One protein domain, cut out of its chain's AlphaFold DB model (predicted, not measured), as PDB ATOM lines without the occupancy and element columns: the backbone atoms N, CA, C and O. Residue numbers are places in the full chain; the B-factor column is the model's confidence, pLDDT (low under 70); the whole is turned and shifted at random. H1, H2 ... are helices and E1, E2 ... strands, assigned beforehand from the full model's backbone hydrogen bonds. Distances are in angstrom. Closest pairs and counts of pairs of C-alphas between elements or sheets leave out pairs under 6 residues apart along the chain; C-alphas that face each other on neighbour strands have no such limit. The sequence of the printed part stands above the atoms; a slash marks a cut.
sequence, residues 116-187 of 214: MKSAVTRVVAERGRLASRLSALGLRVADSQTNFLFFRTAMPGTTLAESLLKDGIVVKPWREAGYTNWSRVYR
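This is residues 116 to 187 of the 214 residues of a protein of Rhizobium etli 8C-3 (UniProt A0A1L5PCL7). A small antiparallel sheet of three strands has one long helix, H1, running along one face, over E2 and, more thinly, E1; residues 123 to 135 of H1 make the contact. A much shorter helix, H2, packs by its residues 157 to 161 mainly on the edge strand E3, and a long loop, residues 166 to 181, leads from H2 back to E3. The printed part has 72 residues, with two named helices and three named strands in the order H1, E1, E2, H2, E3 along the chain. The sheet's order is E1, E2, E3, and the class is mixed, helices and strands. The whole is compact, with a radius of gyration of the C-alphas of 12.5 A and spans of 35 by 25 by 24 A.

H1, residues 116 to 136, begins with C-alpha 116 at (28.364, 27.104, -26.410) and is 30.3 A long from first to last C-alpha. E1 is residues 140 to 142, 6.7 A. E2 is residues 148 to 152, 13.5 A, beginning with C-alpha 148 at (13.529, 28.594, -33.842). H2 is residues 157 to 165, 12.0 A. E3 is residues 182 to 186, 13.6 A, and ends with C-alpha 186 at (11.247, 27.033, -30.301).

E1 and E2 form a hairpin, antiparallel at 141 degrees, with N 142 and O 150 within hydrogen-bond range at 2.8 A. E2, the inner strand, is antiparallel to E3 at 156 degrees, with N 149 and O 185 at 2.9 A and N 183 and O 151 at 2.9 A, both within hydrogen-bond range. H1 is on the sheet at a height over the sheet of 7.5 A. It runs along the strands, at 4 degrees to E2 on the local plane. It lies over E2 and only just over E1, on which 3 of its C-alphas fall. The closest C-alphas of H1 and E2 are those of Arg 127 and Leu 149, 6.9 A apart. H2 is on the sheet too, and its closest C-alphas to E3 are those of Gly 157 and Trp 182, 5.3 A apart. The arrangement has two layers, helices on one face of a sheet: H1 and H2 with the sheet E1, E2, E3. H1 and H2 are apart. In H1 and H2 every O i to N i+4 pair is within hydrogen-bond range.

The two C-alphas farthest apart are those of Ser 118 and Ala 177, 37.1 A. The link from H2 to E3, 16 residues, is long; in it residues 172 to 173 pair antiparallel with residues 183 to 184 of E3. The other three links are tight. The printed part has no cut, its mean pLDDT is 93.4, and no printed residue is under 70.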
ATOM      1  N   MET A 116      29.228  26.317 -25.524       96.19
ATOM      2  CA  MET A 116      28.364  27.104 -26.410       96.19
ATOM      3  C   MET A 116      28.258  26.452 -27.792       96.19
ATOM      4  O   MET A 116      27.147  26.218 -28.274       96.19
ATOM      5  N   LYS A 117      29.387  26.070 -28.402       96.06
ATOM      6  CA  LYS A 117      29.406  25.384 -29.705       96.06
ATOM      7  C   LYS A 117      28.640  24.060 -29.658       96.06
ATOM      8  O   LYS A 117      27.818  23.798 -30.530       96.06
ATOM      9  N   SER A 118      28.830  23.260 -28.608       96.19
ATOM     10  CA  SER A 118      28.082  22.011 -28.393       96.19
ATOM     11  C   SER A 118      26.572  22.247 -28.228       96.19
ATOM     12  O   SER A 118      25.742  21.504 -28.765       96.19
ATOM     13  N   ALA A 119      26.170  23.300 -27.512       94.31
ATOM     14  CA  ALA A 119      24.771  23.708 -27.405       94.31
ATOM     15  C   ALA A 119      24.190  24.120 -28.768       94.31
ATOM     16  O   ALA A 119      23.107  23.653 -29.132       94.31
ATOM     17  N   VAL A 120      24.920  24.921 -29.550       95.19
ATOM     18  CA  VAL A 120      24.529  25.322 -30.908       95.19
ATOM     19  C   VAL A 120      24.363  24.105 -31.816       95.19
ATOM     20  O   VAL A 120      23.311  23.978 -32.442       95.19
ATOM     21  N   THR A 121      25.322  23.175 -31.849       95.38
ATOM     22  CA  THR A 121      25.247  21.966 -32.686       95.38
ATOM     23  C   THR A 121      23.988  21.151 -32.394       95.38
ATOM     24  O   THR A 121      23.273  20.767 -33.321       95.38
ATOM     25  N   ARG A 122      23.649  20.953 -31.112       94.56
ATOM     26  CA  ARG A 122      22.413  20.260 -30.707       94.56
ATOM     27  C   ARG A 122      21.159  20.992 -31.187       94.56
ATOM     28  O   ARG A 122      20.237  20.365 -31.700       94.56
ATOM     29  N   VAL A 123      21.123  22.319 -31.055       93.56
ATOM     30  CA  VAL A 123      19.988  23.132 -31.519       93.56
ATOM     31  C   VAL A 123      19.848  23.082 -33.041       93.56
ATOM     32  O   VAL A 123      18.729  22.969 -33.535       93.56
ATOM     33  N   VAL A 124      20.950  23.144 -33.789       93.75
ATOM     34  CA  VAL A 124      20.941  23.084 -35.258       93.75
ATOM     35  C   VAL A 124      20.472  21.714 -35.755       93.75
ATOM     36  O   VAL A 124      19.645  21.660 -36.668       93.75
ATOM     37  N   ALA A 125      20.924  20.623 -35.130       93.50
ATOM     38  CA  ALA A 125      20.463  19.273 -35.452       93.50
ATOM     39  C   ALA A 125      18.950  19.116 -35.213       93.50
ATOM     40  O   ALA A 125      18.213  18.700 -36.109       93.50
ATOM     41  N   GLU A 126      18.458  19.546 -34.047       93.19
ATOM     42  CA  GLU A 126      17.027  19.496 -33.722       93.19
ATOM     43  C   GLU A 126      16.182  20.405 -34.619       93.19
ATOM     44  O   GLU A 126      15.074  20.036 -35.014       93.19
ATOM     45  N   ARG A 127      16.707  21.575 -34.996       93.12
ATOM     46  CA  ARG A 127      16.080  22.468 -35.977       93.12
ATOM     47  C   ARG A 127      15.886  21.757 -37.316       93.12
ATOM     48  O   ARG A 127      14.811  21.876 -37.897       93.12
ATOM     49  N   GLY A 128      16.888  21.003 -37.775       93.25
ATOM     50  CA  GLY A 128      16.795  20.167 -38.975       93.25
ATOM     51  C   GLY A 128      15.730  19.076 -38.840       93.25
ATOM     52  O   GLY A 128      14.819  19.008 -39.664       93.25
ATOM     53  N   ARG A 129      15.779  18.291 -37.753       94.88
ATOM     54  CA  ARG A 129      14.799  17.228 -37.458       94.88
ATOM     55  C   ARG A 129      13.362  17.754 -37.457       94.88
ATOM     56  O   ARG A 129      12.486  17.182 -38.108       94.88
ATOM     57  N   LEU A 130      13.108  18.851 -36.740       94.12
ATOM     58  CA  LEU A 130      11.774  19.440 -36.627       94.12
ATOM     59  C   LEU A 130      11.302  20.044 -37.955       94.12
ATOM     60  O   LEU A 130      10.129  19.901 -38.293       94.12
ATOM     61  N   ALA A 131      12.194  20.675 -38.724       94.50
ATOM     62  CA  ALA A 131      11.853  21.202 -40.043       94.50
ATOM     63  C   ALA A 131      11.382  20.084 -40.981       94.50
ATOM     64  O   ALA A 131      10.307  20.210 -41.566       94.50
ATOM     65  N   SER A 132      12.110  18.964 -41.048       94.94
ATOM     66  CA  SER A 132      11.718  17.802 -41.855       94.94
ATOM     67  C   SER A 132      10.357  17.241 -41.445       94.94
ATOM     68  O   SER A 132       9.523  16.972 -42.307       94.94
ATOM     69  N   ARG A 133      10.089  17.121 -40.137       94.75
ATOM     70  CA  ARG A 133       8.788  16.649 -39.632       94.75
ATOM     71  C   ARG A 133       7.643  17.598 -39.981       94.75
ATOM     72  O   ARG A 133       6.601  17.150 -40.446       94.75
ATOM     73  N   LEU A 134       7.830  18.904 -39.795       93.44
ATOM     74  CA  LEU A 134       6.822  19.902 -40.166       93.44
ATOM     75  C   LEU A 134       6.550  19.870 -41.678       93.44
ATOM     76  O   LEU A 134       5.392  19.907 -42.092       93.44
ATOM     77  N   SER A 135       7.590  19.732 -42.502       93.75
ATOM     78  CA  SER A 135       7.436  19.586 -43.952       93.75
ATOM     79  C   SER A 135       6.725  18.295 -44.358       93.75
ATOM     80  O   SER A 135       5.881  18.342 -45.250       93.75
ATOM     81  N   ALA A 136       6.980  17.172 -43.681       95.12
ATOM     82  CA  ALA A 136       6.267  15.911 -43.915       95.12
ATOM     83  C   ALA A 136       4.761  16.008 -43.603       95.12
ATOM     84  O   ALA A 136       3.954  15.326 -44.227       95.12
ATOM     85  N   LEU A 137       4.365  16.914 -42.703       92.62
ATOM     86  CA  LEU A 137       2.960  17.253 -42.431       92.62
ATOM     87  C   LEU A 137       2.343  18.199 -43.479       92.62
ATOM     88  O   LEU A 137       1.236  18.701 -43.286       92.62
ATOM     89  N   GLY A 138       3.057  18.496 -44.567       93.44
ATOM     90  CA  GLY A 138       2.621  19.435 -45.601       93.44
ATOM     91  C   GLY A 138       2.721  20.904 -45.185       93.44
ATOM     92  O   GLY A 138       2.191  21.777 -45.875       93.44
ATOM     93  N   LEU A 139       3.388  21.211 -44.065       94.38
ATOM     94  CA  LEU A 139       3.592  22.587 -43.626       94.38
ATOM     95  C   LEU A 139       4.777  23.213 -44.352       94.38
ATOM     96  O   LEU A 139       5.824  22.604 -44.572       94.38
ATOM     97  N   ARG A 140       4.633  24.493 -44.680       93.19
ATOM     98  CA  ARG A 140       5.709  25.259 -45.300       93.19
ATOM     99  C   ARG A 140       6.587  25.854 -44.212       93.19
ATOM    100  O   ARG A 140       6.120  26.698 -43.453       93.19
ATOM    101  N   VAL A 141       7.850  25.452 -44.167       93.94
ATOM    102  CA  VAL A 141       8.837  25.928 -43.191       93.94
ATOM    103  C   VAL A 141       9.811  26.870 -43.895       93.94
ATOM    104  O   VAL A 141      10.271  26.573 -44.994       93.94
ATOM    105  N   ALA A 142      10.092  28.026 -43.301       92.25
ATOM    106  CA  ALA A 142      11.132  28.921 -43.791       92.25
ATOM    107  C   ALA A 142      12.516  28.403 -43.379       92.25
ATOM    108  O   ALA A 142      12.693  27.962 -42.240       92.25
ATOM    109  N   ASP A 143      13.501  28.531 -44.272       89.19
ATOM    110  CA  ASP A 143      14.911  28.289 -43.952       89.19
ATOM    111  C   ASP A 143      15.280  29.096 -42.708       89.19
ATOM    112  O   ASP A 143      15.043  30.303 -42.694       89.19
ATOM    113  N   SER A 144      15.851  28.472 -41.679       90.94
ATOM    114  CA  SER A 144      16.186  29.139 -40.418       90.94
ATOM    115  C   SER A 144      17.679  29.072 -40.122       90.94
ATOM    116  O   SER A 144      18.283  28.005 -40.197       90.94
ATOM    117  N   GLN A 145      18.245  30.215 -39.731       91.38
ATOM    118  CA  GLN A 145      19.585  30.345 -39.143       91.38
ATOM    119  C   GLN A 145      19.507  30.770 -37.665       91.38
ATOM    120  O   GLN A 145      20.426  31.381 -37.136       91.38
ATOM    121  N   THR A 146      18.388  30.496 -36.989       92.94
ATOM    122  CA  THR A 146      18.162  30.860 -35.582       92.94
ATOM    123  C   THR A 146      17.955  29.613 -34.717       92.94
ATOM    124  O   THR A 146      18.098  28.485 -35.187       92.94
ATOM    125  N   ASN A 147      17.579  29.792 -33.450       92.94
ATOM    126  CA  ASN A 147      17.174  28.704 -32.555       92.94
ATOM    127  C   ASN A 147      15.666  28.372 -32.619       92.94
ATOM    128  O   ASN A 147      15.137  27.731 -31.710       92.94
ATOM    129  N   PHE A 148      14.956  28.847 -33.645       93.81
ATOM    130  CA  PHE A 148      13.529  28.594 -33.842       93.81
ATOM    131  C   PHE A 148      13.214  28.323 -35.312       93.81
ATOM    132  O   PHE A 148      13.981  28.678 -36.206       93.81
ATOM    133  N   LEU A 149      12.054  27.729 -35.572       94.50
ATOM    134  CA  LEU A 149      11.502  27.601 -36.919       94.50
ATOM    135  C   LEU A 149      10.337  28.560 -37.100       94.50
ATOM    136  O   LEU A 149       9.591  28.824 -36.157       94.50
ATOM    137  N   PHE A 150      10.184  29.064 -38.319       95.31
ATOM    138  CA  PHE A 150       9.039  29.860 -38.734       95.31
ATOM    139  C   PHE A 150       8.303  29.100 -39.826       95.31
ATOM    140  O   PHE A 150       8.903  28.745 -40.838       95.31
ATOM    141  N   PHE A 151       7.028  28.800 -39.611       95.00
ATOM    142  CA  PHE A 151       6.271  27.932 -40.505       95.00
ATOM    143  C   PHE A 151       4.855  28.451 -40.712       95.00
ATOM    144  O   PHE A 151       4.293  29.123 -39.848       95.00
ATOM    145  N   ARG A 152       4.293  28.136 -41.878       95.25
ATOM    146  CA  ARG A 152       2.949  28.525 -42.297       95.25
ATOM    147  C   ARG A 152       1.988  27.357 -42.162       95.25
ATOM    148  O   ARG A 152       2.287  26.252 -42.615       95.25
ATOM    149  N   THR A 153       0.802  27.646 -41.650       92.00
ATOM    150  CA  THR A 153      -0.337  26.730 -41.593       92.00
ATOM    151  C   THR A 153      -1.460  27.163 -42.533       92.00
ATOM    152  O   THR A 153      -1.469  28.278 -43.059       92.00
ATOM    153  N   ALA A 154      -2.420  26.268 -42.774       91.44
ATOM    154  CA  ALA A 154      -3.640  26.605 -43.511       91.44
ATOM    155  C   ALA A 154      -4.564  27.535 -42.704       91.44
ATOM    156  O   ALA A 154      -5.274  28.356 -43.277       91.44
ATOM    157  N   MET A 155      -4.514  27.429 -41.375       93.25
ATOM    158  CA  MET A 155      -5.309  28.231 -40.450       93.25
ATOM    159  C   MET A 155      -4.510  29.404 -39.856       93.25
ATOM    160  O   MET A 155      -3.273  29.380 -39.920       93.25
ATOM    161  N   PRO A 156      -5.186  30.396 -39.244       96.25
ATOM    162  CA  PRO A 156      -4.526  31.471 -38.512       96.25
ATOM    163  C   PRO A 156      -3.622  30.936 -37.400       96.25
ATOM    164  O   PRO A 156      -3.983  30.012 -36.666       96.25
ATOM    165  N   GLY A 157      -2.450  31.548 -37.242       94.88
ATOM    166  CA  GLY A 157      -1.463  31.145 -36.247       94.88
ATOM    167  C   GLY A 157      -1.994  31.262 -34.819       94.88
ATOM    168  O   GLY A 157      -1.628  30.455 -33.970       94.88
ATOM    169  N   THR A 158      -2.868  32.235 -34.538       96.06
ATOM    170  CA  THR A 158      -3.518  32.390 -33.224       96.06
ATOM    171  C   THR A 158      -4.392  31.188 -32.890       96.06
ATOM    172  O   THR A 158      -4.236  30.612 -31.819       96.06
ATOM    173  N   THR A 159      -5.218  30.740 -33.836       96.44
ATOM    174  CA  THR A 159      -6.059  29.547 -33.675       96.44
ATOM    175  C   THR A 159      -5.214  28.285 -33.502       96.44
ATOM    176  O   THR A 159      -5.514  27.451 -32.650       96.44
ATOM    177  N   LEU A 160      -4.121  28.155 -34.264       94.81
ATOM    178  CA  LEU A 160      -3.162  27.066 -34.074       94.81
ATOM    179  C   LEU A 160      -2.569  27.088 -32.657       94.81
ATOM    180  O   LEU A 160      -2.512  26.050 -32.006       94.81
ATOM    181  N   ALA A 161      -2.126  28.257 -32.187       95.00
ATOM    182  CA  ALA A 161      -1.514  28.410 -30.873       95.00
ATOM    183  C   ALA A 161      -2.481  28.038 -29.744       95.00
ATOM    184  O   ALA A 161      -2.104  27.299 -28.843       95.00
ATOM    185  N   GLU A 162      -3.733  28.486 -29.826       96.38
ATOM    186  CA  GLU A 162      -4.786  28.126 -28.872       96.38
ATOM    187  C   GLU A 162      -5.092  26.626 -28.886       96.38
ATOM    188  O   GLU A 162      -5.306  26.028 -27.832       96.38
ATOM    189  N   SER A 163      -5.098  25.999 -30.067       94.75
ATOM    190  CA  SER A 163      -5.313  24.557 -30.186       94.75
ATOM    191  C   SER A 163      -4.167  23.761 -29.568       94.75
ATOM    192  O   SER A 163      -4.413  22.851 -28.786       94.75
ATOM    193  N   LEU A 164      -2.923  24.101 -29.911       93.62
ATOM    194  CA  LEU A 164      -1.732  23.395 -29.436       93.62
ATOM    195  C   LEU A 164      -1.494  23.597 -27.936       93.62
ATOM    196  O   LEU A 164      -1.012  22.687 -27.264       93.62
ATOM    197  N   LEU A 165      -1.893  24.749 -27.388       94.31
ATOM    198  CA  LEU A 165      -1.776  25.031 -25.960       94.31
ATOM    199  C   LEU A 165      -2.587  24.046 -25.103       94.31
ATOM    200  O   LEU A 165      -2.157  23.713 -24.001       94.31
ATOM    201  N   LYS A 166      -3.716  23.534 -25.615       94.69
ATOM    202  CA  LYS A 166      -4.526  22.505 -24.933       94.69
ATOM    203  C   LYS A 166      -3.765  21.190 -24.749       94.69
ATOM    204  O   LYS A 166      -4.013  20.483 -23.780       94.69
ATOM    205  N   ASP A 167      -2.811  20.918 -25.634       92.88
ATOM    206  CA  ASP A 167      -1.908  19.767 -25.575       92.88
ATOM    207  C   ASP A 167      -0.567  20.111 -24.887       92.88
ATOM    208  O   ASP A 167       0.382  19.331 -24.935       92.88
ATOM    209  N   GLY A 168      -0.450  21.293 -24.266       91.31
ATOM    210  CA  GLY A 168       0.776  21.760 -23.608       91.31
ATOM    211  C   GLY A 168       1.875  22.234 -24.567       91.31
ATOM    212  O   GLY A 168       3.003  22.480 -24.138       91.31
ATOM    213  N   ILE A 169       1.571  22.388 -25.858       90.94
ATOM    214  CA  ILE A 169       2.533  22.803 -26.881       90.94
ATOM    215  C   ILE A 169       2.409  24.310 -27.112       90.94
ATOM    216  O   ILE A 169       1.408  24.810 -27.624       90.94
ATOM    217  N   VAL A 170       3.465  25.049 -26.777       92.38
ATOM    218  CA  VAL A 170       3.499  26.505 -26.946       92.38
ATOM    219  C   VAL A 170       4.155  26.873 -28.275       92.38
ATOM    220  O   VAL A 170       5.349  26.656 -28.486       92.38
ATOM    221  N   VAL A 171       3.386  27.516 -29.151       94.50
ATOM    222  CA  VAL A 171       3.894  28.191 -30.354       94.50
ATOM    223  C   VAL A 171       3.546  29.672 -30.305       94.50
ATOM    224  O   VAL A 171       2.547  30.075 -29.713       94.50
ATOM    225  N   LYS A 172       4.377  30.509 -30.930       95.19
ATOM    226  CA  LYS A 172       4.168  31.958 -30.967       95.19
ATOM    227  C   LYS A 172       3.593  32.376 -32.322       95.19
ATOM    228  O   LYS A 172       4.348  32.368 -33.298       95.19
ATOM    229  N   PRO A 173       2.319  32.789 -32.400       95.44
ATOM    230  CA  PRO A 173       1.740  33.264 -33.648       95.44
ATOM    231  C   PRO A 173       2.364  34.590 -34.077       95.44
ATOM    232  O   PRO A 173       2.717  35.427 -33.238       95.44
ATOM    233  N   TRP A 174       2.477  34.791 -35.387       94.31
ATOM    234  CA  TRP A 174       2.860  36.069 -35.972       94.31
ATOM    235  C   TRP A 174       1.609  36.857 -36.355       94.31
ATOM    236  O   TRP A 174       0.683  36.306 -36.944       94.31
ATOM    237  N   ARG A 175       1.540  38.132 -35.962       90.75
ATOM    238  CA  ARG A 175       0.301  38.933 -36.046       90.75
ATOM    239  C   ARG A 175       0.324  40.002 -37.139       90.75
ATOM    240  O   ARG A 175      -0.678  40.672 -37.349       90.75
ATOM    241  N   GLU A 176       1.449  40.164 -37.824       90.38
ATOM    242  CA  GLU A 176       1.599  41.158 -38.887       90.38
ATOM    243  C   GLU A 176       0.852  40.735 -40.161       90.38
ATOM    244  O   GLU A 176       0.747  39.544 -40.485       90.38
ATOM    245  N   ALA A 177       0.344  41.725 -40.897       90.06
ATOM    246  CA  ALA A 177      -0.343  41.511 -42.166       90.06
ATOM    247  C   ALA A 177       0.545  40.731 -43.155       90.06
ATOM    248  O   ALA A 177       1.753  40.944 -43.238       90.06
ATOM    249  N   GLY A 178      -0.055  39.784 -43.881       90.00
ATOM    250  CA  GLY A 178       0.665  38.853 -44.763       90.00
ATOM    251  C   GLY A 178       1.272  37.631 -44.054       90.00
ATOM    252  O   GLY A 178       1.619  36.654 -44.720       90.00
ATOM    253  N   TYR A 179       1.326  37.634 -42.718       93.62
ATOM    254  CA  TYR A 179       1.932  36.574 -41.905       93.62
ATOM    255  C   TYR A 179       1.021  35.989 -40.826       93.62
ATOM    256  O   TYR A 179       1.466  35.163 -40.036       93.62
ATOM    257  N   THR A 180      -0.261  36.342 -40.809       95.69
ATOM    258  CA  THR A 180      -1.227  35.886 -39.794       95.69
ATOM    259  C   THR A 180      -1.402  34.367 -39.729       95.69
ATOM    260  O   THR A 180      -1.779  33.840 -38.687       95.69
ATOM    261  N   ASN A 181      -1.079  33.646 -40.807       95.50
ATOM    262  CA  ASN A 181      -1.082  32.179 -40.863       95.50
ATOM    263  C   ASN A 181       0.295  31.560 -40.574       95.50
ATOM    264  O   ASN A 181       0.534  30.401 -40.914       95.50
ATOM    265  N   TRP A 182       1.228  32.328 -40.014       95.88
ATOM    266  CA  TRP A 182       2.553  31.849 -39.650       95.88
ATOM    267  C   TRP A 182       2.761  31.857 -38.140       95.88
ATOM    268  O   TRP A 182       2.283  32.733 -37.418       95.88
ATOM    269  N   SER A 183       3.551  30.896 -37.678       95.44
ATOM    270  CA  SER A 183       3.905  30.726 -36.275       95.44
ATOM    271  C   SER A 183       5.390  30.422 -36.130       95.44
ATOM    272  O   SER A 183       6.024  29.848 -37.017       95.44
ATOM    273  N   ARG A 184       5.952  30.813 -34.985       94.62
ATOM    274  CA  ARG A 184       7.289  30.407 -34.551       94.62
ATOM    275  C   ARG A 184       7.201  29.313 -33.504       94.62
ATOM    276  O   ARG A 184       6.432  29.435 -32.552       94.62
ATOM    277  N   VAL A 185       8.049  28.306 -33.639       92.75
ATOM    278  CA  VAL A 185       8.246  27.266 -32.628       92.75
ATOM    279  C   VAL A 185       9.709  27.238 -32.214       92.75
ATOM    280  O   VAL A 185      10.609  27.271 -33.055       92.75
ATOM    281  N   TYR A 186       9.933  27.223 -30.905       83.69
ATOM    282  CA  TYR A 186      11.247  27.033 -30.301       83.69
ATOM    283  C   TYR A 186      11.381  25.569 -29.895       83.69
ATOM    284  O   TYR A 186      10.378  24.899 -29.653       83.69
ATOM    285  N   ARG A 187      12.614  25.083 -29.755       70.12
ATOM    286  CA  ARG A 187      12.834  23.827 -29.035       70.12
ATOM    287  C   ARG A 187      12.332  23.992 -27.592       70.12
ATOM    288  O   ARG A 187      12.822  24.864 -26.877       70.12
TER     289      ARG A 187